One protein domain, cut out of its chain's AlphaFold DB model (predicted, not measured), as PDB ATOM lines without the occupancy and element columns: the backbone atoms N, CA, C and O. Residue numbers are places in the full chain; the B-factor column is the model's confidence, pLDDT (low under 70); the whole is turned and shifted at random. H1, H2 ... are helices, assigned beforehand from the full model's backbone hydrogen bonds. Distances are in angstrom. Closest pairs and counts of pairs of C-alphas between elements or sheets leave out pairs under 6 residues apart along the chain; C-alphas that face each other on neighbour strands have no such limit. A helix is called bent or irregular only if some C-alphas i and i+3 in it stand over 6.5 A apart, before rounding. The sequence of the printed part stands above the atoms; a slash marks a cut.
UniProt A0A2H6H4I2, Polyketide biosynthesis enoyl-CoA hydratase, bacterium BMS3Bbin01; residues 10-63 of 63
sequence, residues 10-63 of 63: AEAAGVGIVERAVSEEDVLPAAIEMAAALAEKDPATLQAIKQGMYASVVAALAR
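Overview. This is residues 10 to 63 of the 63 residues of the protein "Polyketide biosynthesis enoyl-CoA hydratase" of bacterium BMS3Bbin01 (UniProt A0A2H6H4I2). H2 and H3, the longest helix by residues with 19, form the two arms of a wide, open V, with the turn at residues 40 to 42 as its point; H3 has a kink of 64 degrees near residue 54. Beyond the far end of H2 the chain folds back through residues 15 to 23 to the short H1, over the open side of the V. The printed part has 54 residues with three named helices, H1, H2 and H3 in chain order, and no named strand: all helix. It is only just loose, close to extended, with a radius of gyration of the C-alphas of 14.8 A and spans of 36 by 29 by 18 A.

Along the chain. H3, residues 43 to 61, is 23.7 A long and ends at C-alpha 61 (-43.744, -10.542, 20.879). H2, residues 24 to 39, is 23.9 A long. H1, residues 10 to 14, is 6.3 A long and begins at C-alpha 10 (-20.606, -1.666, 33.851).

Arrangement. H3 has a kink of 64 degrees near residue 54 and is irregular, with C-alphas 53 and 56 8.1 A apart. H2 is irregular too, with C-alphas 25 and 28 7.2 A apart. H1, H2 and H3 are apart from one another. The O i to N i+4 pair of H1 is within hydrogen-bond range, as are 10 of 12 in H2 and 13 of 15 in H3.

Size, cuts and confidence. The C-alphas farthest apart, of Glu 25 and Arg 63, are 37.7 A apart. The printed part has no cut. The link from H2 to H3 is tight and that from H1 to H2 short. Mean pLDDT of the printed part is 96.4; residue 63 is under 70.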
ATOM      1  N   ALA A  10     -21.202  -0.489  33.204       96.69
ATOM      2  CA  ALA A  10     -20.606  -1.666  33.851       96.69
ATOM      3  C   ALA A  10     -21.638  -2.501  34.631       96.69
ATOM      4  O   ALA A  10     -21.584  -3.729  34.628       96.69
ATOM      5  N   GLU A  11     -22.603  -1.839  35.269       97.31
ATOM      6  CA  GLU A  11     -23.687  -2.508  35.986       97.31
ATOM      7  C   GLU A  11     -24.602  -3.265  35.017       97.31
ATOM      8  O   GLU A  11     -24.906  -4.433  35.245       97.31
ATOM      9  N   ALA A  12     -24.976  -2.630  33.902       97.56
ATOM     10  CA  ALA A  12     -25.774  -3.223  32.839       97.56
ATOM     11  C   ALA A  12     -25.103  -4.473  32.253       97.56
ATOM     12  O   ALA A  12     -25.798  -5.445  31.963       97.56
ATOM     13  N   ALA A  13     -23.772  -4.472  32.122       97.56
ATOM     14  CA  ALA A  13     -23.017  -5.656  31.719       97.56
ATOM     15  C   ALA A  13     -23.093  -6.763  32.782       97.56
ATOM     16  O   ALA A  13     -23.386  -7.913  32.468       97.56
ATOM     17  N   GLY A  14     -22.915  -6.411  34.059       97.31
ATOM     18  CA  GLY A  14     -22.984  -7.363  35.170       97.31
ATOM     19  C   GLY A  14     -24.346  -8.052  35.329       97.31
ATOM     20  O   GLY A  14     -24.396  -9.203  35.756       97.31
ATOM     21  N   VAL A  15     -25.443  -7.380  34.964       96.75
ATOM     22  CA  VAL A  15     -26.802  -7.957  34.995       96.75
ATOM     23  C   VAL A  15     -27.281  -8.503  33.643       96.75
ATOM     24  O   VAL A  15     -28.426  -8.940  33.539       96.75
ATOM     25  N   GLY A  16     -26.434  -8.485  32.607       96.00
ATOM     26  CA  GLY A  16     -26.743  -9.055  31.290       96.00
ATOM     27  C   GLY A  16     -27.717  -8.241  30.430       96.00
ATOM     28  O   GLY A  16     -28.353  -8.796  29.538       96.00
ATOM     29  N   ILE A  17     -27.862  -6.935  30.681       96.69
ATOM     30  CA  ILE A  17     -28.618  -6.024  29.798       96.69
ATOM     31  C   ILE A  17     -27.807  -5.714  28.533       96.69
ATOM     32  O   ILE A  17     -28.370  -5.590  27.446       96.69
ATOM     33  N   VAL A  18     -26.486  -5.598  28.673       97.00
ATOM     34  CA  VAL A  18     -25.532  -5.473  27.563       97.00
ATOM     35  C   VAL A  18     -24.457  -6.546  27.696       97.00
ATOM     36  O   VAL A  18     -24.174  -7.001  28.797       97.00
ATOM     37  N   GLU A  19     -23.826  -6.923  26.586       95.56
ATOM     38  CA  GLU A  19     -22.728  -7.902  26.600       95.56
ATOM     39  C   GLU A  19     -21.397  -7.274  27.053       95.56
ATOM     40  O   GLU A  19     -20.581  -7.910  27.715       95.56
ATOM     41  N   ARG A  20     -21.153  -6.005  26.694       96.31
ATOM     42  CA  ARG A  20     -19.908  -5.292  27.005       96.31
ATOM     43  C   ARG A  20     -20.178  -3.815  27.272       96.31
ATOM     44  O   ARG A  20     -20.966  -3.191  26.567       96.31
ATOM     45  N   ALA A  21     -19.471  -3.260  28.253       97.75
ATOM     46  CA  ALA A  21     -19.390  -1.826  28.504       97.75
ATOM     47  C   ALA A  21     -17.951  -1.347  28.275       97.75
ATOM     48  O   ALA A  21     -17.008  -1.987  28.735       97.75
ATOM     49  N   VAL A  22     -17.802  -0.239  27.555       97.81
ATOM     50  CA  VAL A  22     -16.526   0.412  27.217       97.81
ATOM     51  C   VAL A  22     -16.650   1.919  27.463       97.81
ATOM     52  O   VAL A  22     -17.751   2.391  27.768       97.81
ATOM     53  N   SER A  23     -15.548   2.672  27.381       97.56
ATOM     54  CA  SER A  23     -15.612   4.140  27.409       97.56
ATOM     55  C   SER A  23     -16.346   4.676  26.178       97.56
ATOM     56  O   SER A  23     -16.530   3.966  25.189       97.56
ATOM     57  N   GLU A  24     -16.808   5.923  26.250       97.12
ATOM     58  CA  GLU A  24     -17.628   6.538  25.201       97.12
ATOM     59  C   GLU A  24     -16.916   6.542  23.843       97.12
ATOM     60  O   GLU A  24     -17.505   6.157  22.831       97.12
ATOM     61  N   GLU A  25     -15.633   6.905  23.833       98.25
ATOM     62  CA  GLU A  25     -14.797   6.943  22.636       98.25
ATOM     63  C   GLU A  25     -14.589   5.564  21.987       98.25
ATOM     64  O   GLU A  25     -14.403   5.475  20.770       98.25
ATOM     65  N   ASP A  26     -14.698   4.488  22.769       98.12
ATOM     66  CA  ASP A  26     -14.437   3.117  22.330       98.12
ATOM     67  C   ASP A  26     -15.698   2.374  21.867       98.12
ATOM     68  O   ASP A  26     -15.594   1.298  21.269       98.12
ATOM     69  N   VAL A  27     -16.898   2.931  22.082       97.75
ATOM     70  CA  VAL A  27     -18.171   2.267  21.735       97.75
ATOM     71  C   VAL A  27     -18.220   1.891  20.257       97.75
ATOM     72  O   VAL A  27     -18.489   0.737  19.911       97.75
ATOM     73  N   LEU A  28     -17.969   2.859  19.374       98.56
ATOM     74  CA  LEU A  28     -18.064   2.644  17.933       98.56
ATOM     75  C   LEU A  28     -16.936   1.738  17.403       98.56
ATOM     76  O   LEU A  28     -17.264   0.772  16.707       98.56
ATOM     77  N   PRO A  29     -15.648   1.970  17.732       98.44
ATOM     78  CA  PRO A  29     -14.571   1.065  17.335       98.44
ATOM     79  C   PRO A  29     -14.819  -0.389  17.756       98.44
ATOM     80  O   PRO A  29     -14.736  -1.288  16.918       98.44
ATOM     81  N   ALA A  30     -15.212  -0.622  19.012       98.00
ATOM     82  CA  ALA A  30     -15.472  -1.969  19.517       98.00
ATOM     83  C   ALA A  30     -16.669  -2.632  18.816       98.00
ATOM     84  O   ALA A  30     -16.633  -3.826  18.507       98.00
ATOM     85  N   ALA A  31     -17.736  -1.877  18.533       98.00
ATOM     86  CA  ALA A  31     -18.889  -2.392  17.800       98.00
ATOM     87  C   ALA A  31     -18.528  -2.812  16.367       98.00
ATOM     88  O   ALA A  31     -18.983  -3.861  15.903       98.00
ATOM     89  N   ILE A  32     -17.688  -2.028  15.682       98.31
ATOM     90  CA  ILE A  32     -17.200  -2.347  14.333       98.31
ATOM     91  C   ILE A  32     -16.347  -3.615  14.356       98.31
ATOM     92  O   ILE A  32     -16.563  -4.495  13.526       98.31
ATOM     93  N   GLU A  33     -15.426  -3.742  15.313       97.44
ATOM     94  CA  GLU A  33     -14.591  -4.938  15.468       97.44
ATOM     95  C   GLU A  33     -15.450  -6.201  15.649       97.44
ATOM     96  O   GLU A  33     -15.264  -7.201  14.953       97.44
ATOM     97  N   MET A  34     -16.459  -6.135  16.525       96.38
ATOM     98  CA  MET A  34     -17.387  -7.247  16.745       96.38
ATOM     99  C   MET A  34     -18.197  -7.585  15.489       96.38
ATOM    100  O   MET A  34     -18.379  -8.760  15.168       96.38
ATOM    101  N   ALA A  35     -18.683  -6.575  14.766       96.69
ATOM    102  CA  ALA A  35     -19.430  -6.786  13.531       96.69
ATOM    103  C   ALA A  35     -18.551  -7.411  12.437       96.69
ATOM    104  O   ALA A  35     -18.989  -8.345  11.765       96.69
ATOM    105  N   ALA A  36     -17.303  -6.953  12.300       97.25
ATOM    106  CA  ALA A  36     -16.340  -7.493  11.345       97.25
ATOM    107  C   ALA A  36     -16.064  -8.982  11.605       97.25
ATOM    108  O   ALA A  36     -16.149  -9.789  10.682       97.25
ATOM    109  N   ALA A  37     -15.863  -9.375  12.868       95.00
ATOM    110  CA  ALA A  37     -15.663 -10.778  13.247       95.00
ATOM    111  C   ALA A  37     -16.882 -11.681  12.960       95.00
ATOM    112  O   ALA A  37     -16.759 -12.902  12.835       95.00
ATOM    113  N   LEU A  38     -18.086 -11.107  12.883       95.06
ATOM    114  CA  LEU A  38     -19.299 -11.836  12.511       95.06
ATOM    115  C   LEU A  38     -19.522 -11.887  10.998       95.06
ATOM    116  O   LEU A  38     -20.172 -12.822  10.534       95.06
ATOM    117  N   ALA A  39     -19.001 -10.918  10.245       95.44
ATOM    118  CA  ALA A  39     -19.226 -10.795   8.807       95.44
ATOM    119  C   ALA A  39     -18.620 -11.953   7.997       95.44
ATOM    120  O   ALA A  39     -19.126 -12.279   6.928       95.44
ATOM    121  N   GLU A  40     -17.578 -12.605   8.516       93.12
ATOM    122  CA  GLU A  40     -16.942 -13.768   7.879       93.12
ATOM    123  C   GLU A  40     -17.761 -15.064   8.004       93.12
ATOM    124  O   GLU A  40     -17.463 -16.063   7.348       93.12
ATOM    125  N   LYS A  41     -18.786 -15.086   8.863       94.88
ATOM    126  CA  LYS A  41     -19.588 -16.288   9.116       94.88
ATOM    127  C   LYS A  41     -20.652 -16.474   8.042       94.88
ATOM    128  O   LYS A  41     -21.229 -15.508   7.551       94.88
ATOM    129  N   ASP A  42     -20.985 -17.732   7.758       97.25
ATOM    130  CA  ASP A  42     -22.070 -18.056   6.832       97.25
ATOM    131  C   ASP A  42     -23.420 -17.494   7.336       97.25
ATOM    132  O   ASP A  42     -23.896 -17.881   8.416       97.25
ATOM    133  N   PRO A  43     -24.061 -16.582   6.578       95.69
ATOM    134  CA  PRO A  43     -25.262 -15.896   7.036       95.69
ATOM    135  C   PRO A  43     -26.466 -16.837   7.148       95.69
ATOM    136  O   PRO A  43     -27.276 -16.668   8.062       95.69
ATOM    137  N   ALA A  44     -26.574 -17.847   6.277       97.56
ATOM    138  CA  ALA A  44     -27.686 -18.798   6.294       97.56
ATOM    139  C   ALA A  44     -27.660 -19.675   7.557       97.56
ATOM    140  O   ALA A  44     -28.684 -19.865   8.218       97.56
ATOM    141  N   THR A  45     -26.475 -20.141   7.952       97.50
ATOM    142  CA  THR A  45     -26.267 -20.910   9.183       97.50
ATOM    143  C   THR A  45     -26.606 -20.077  10.416       97.50
ATOM    144  O   THR A  45     -27.365 -20.523  11.281       97.50
ATOM    145  N   LEU A  46     -26.104 -18.839  10.498       97.00
ATOM    146  CA  LEU A  46     -26.427 -17.945  11.614       97.00
ATOM    147  C   LEU A  46     -27.921 -17.624  11.690       97.00
ATOM    148  O   LEU A  46     -28.474 -17.545  12.789       97.00
ATOM    149  N   GLN A  47     -28.580 -17.449  10.545       97.00
ATOM    150  CA  GLN A  47     -30.021 -17.241  10.481       97.00
ATOM    151  C   GLN A  47     -30.780 -18.442  11.056       97.00
ATOM    152  O   GLN A  47     -31.623 -18.246  11.931       97.00
ATOM    153  N   ALA A  48     -30.464 -19.663  10.616       98.12
ATOM    154  CA  ALA A  48     -31.121 -20.879  11.097       98.12
ATOM    155  C   ALA A  48     -30.964 -21.051  12.617       98.12
ATOM    156  O   ALA A  48     -31.942 -21.313  13.320       98.12
ATOM    157  N   ILE A  49     -29.754 -20.817  13.144       97.88
ATOM    158  CA  ILE A  49     -29.480 -20.859  14.588       97.88
ATOM    159  C   ILE A  49     -30.350 -19.842  15.332       97.88
ATOM    160  O   ILE A  49     -31.056 -20.208  16.272       97.88
ATOM    161  N   LYS A  50     -30.345 -18.572  14.911       96.88
ATOM    162  CA  LYS A  50     -31.097 -17.507  15.594       96.88
ATOM    163  C   LYS A  50     -32.609 -17.733  15.529       96.88
ATOM    164  O   LYS A  50     -33.292 -17.506  16.526       96.88
ATOM    165  N   GLN A  51     -33.127 -18.210  14.395       97.25
ATOM    166  CA  GLN A  51     -34.542 -18.562  14.248       97.25
ATOM    167  C   GLN A  51     -34.956 -19.655  15.237       97.25
ATOM    168  O   GLN A  51     -35.996 -19.527  15.879       97.25
ATOM    169  N   GLY A  52     -34.126 -20.689  15.407       97.81
ATOM    170  CA  GLY A  52     -34.360 -21.733  16.403       97.81
ATOM    171  C   GLY A  52     -34.278 -21.210  17.838       97.81
ATOM    172  O   GLY A  52     -35.195 -21.427  18.626       97.81
ATOM    173  N   MET A  53     -33.209 -20.478  18.172       98.12
ATOM    174  CA  MET A  53     -32.961 -19.974  19.530       98.12
ATOM    175  C   MET A  53     -34.069 -19.052  20.045       98.12
ATOM    176  O   MET A  53     -34.416 -19.114  21.222       98.12
ATOM    177  N   TYR A  54     -34.619 -18.197  19.180       97.44
ATOM    178  CA  TYR A  54     -35.561 -17.150  19.583       97.44
ATOM    179  C   TYR A  54     -37.004 -17.397  19.132       97.44
ATOM    180  O   TYR A  54     -37.842 -16.511  19.287       97.44
ATOM    181  N   ALA A  55     -37.331 -18.584  18.611       97.50
ATOM    182  CA  ALA A  55     -38.645 -18.872  18.028       97.50
ATOM    183  C   ALA A  55     -39.814 -18.567  18.988       97.50
ATOM    184  O   ALA A  55     -40.769 -17.883  18.617       97.50
ATOM    185  N   SER A  56     -39.725 -19.028  20.240       97.06
ATOM    186  CA  SER A  56     -40.764 -18.810  21.259       97.06
ATOM    187  C   SER A  56     -40.881 -17.344  21.681       97.06
ATOM    188  O   SER A  56     -41.989 -16.846  21.875       97.06
ATOM    189  N   VAL A  57     -39.752 -16.637  21.783       96.75
ATOM    190  CA  VAL A  57     -39.699 -15.213  22.141       96.75
ATOM    191  C   VAL A  57     -40.334 -14.368  21.042       96.75
ATOM    192  O   VAL A  57     -41.193 -13.538  21.324       96.75
ATOM    193  N   VAL A  58     -39.968 -14.620  19.782       96.50
ATOM    194  CA  VAL A  58     -40.562 -13.940  18.624       96.50
ATOM    195  C   VAL A  58     -42.071 -14.188  18.576       96.50
ATOM    196  O   VAL A  58     -42.833 -13.239  18.420       96.50
ATOM    197  N   ALA A  59     -42.526 -15.427  18.792       96.88
ATOM    198  CA  ALA A  59     -43.955 -15.744  18.832       96.88
ATOM    199  C   ALA A  59     -44.710 -15.014  19.960       96.88
ATOM    200  O   ALA A  59     -45.869 -14.633  19.786       96.88
ATOM    201  N   ALA A  60     -44.069 -14.801  21.114       97.00
ATOM    202  CA  ALA A  60     -44.658 -14.059  22.226       97.00
ATOM    203  C   ALA A  60     -44.771 -12.549  21.945       97.00
ATOM    204  O   ALA A  60     -45.726 -11.928  22.407       97.00
ATOM    205  N   LEU A  61     -43.827 -11.978  21.186       96.50
ATOM    206  CA  LEU A  61     -43.744 -10.542  20.879       96.50
ATOM    207  C   LEU A  61     -44.444 -10.126  19.578       96.50
ATOM    208  O   LEU A  61     -44.592  -8.936  19.328       96.50
ATOM    209  N   ALA A  62     -44.871 -11.069  18.740       92.12
ATOM    210  CA  ALA A  62     -45.510 -10.792  17.450       92.12
ATOM    211  C   ALA A  62     -46.956 -10.245  17.553       92.12
ATOM    212  O   ALA A  62     -47.723 -10.384  16.599       92.12
ATOM    213  N   ARG A  63     -47.350  -9.674  18.699       67.31
ATOM    214  CA  ARG A  63     -48.695  -9.147  18.963       67.31
ATOM    215  C   ARG A  63     -48.651  -7.662  19.273       67.31
ATOM    216  O   ARG A  63     -47.861  -7.289  20.165       67.31
TER     217      ARG A  63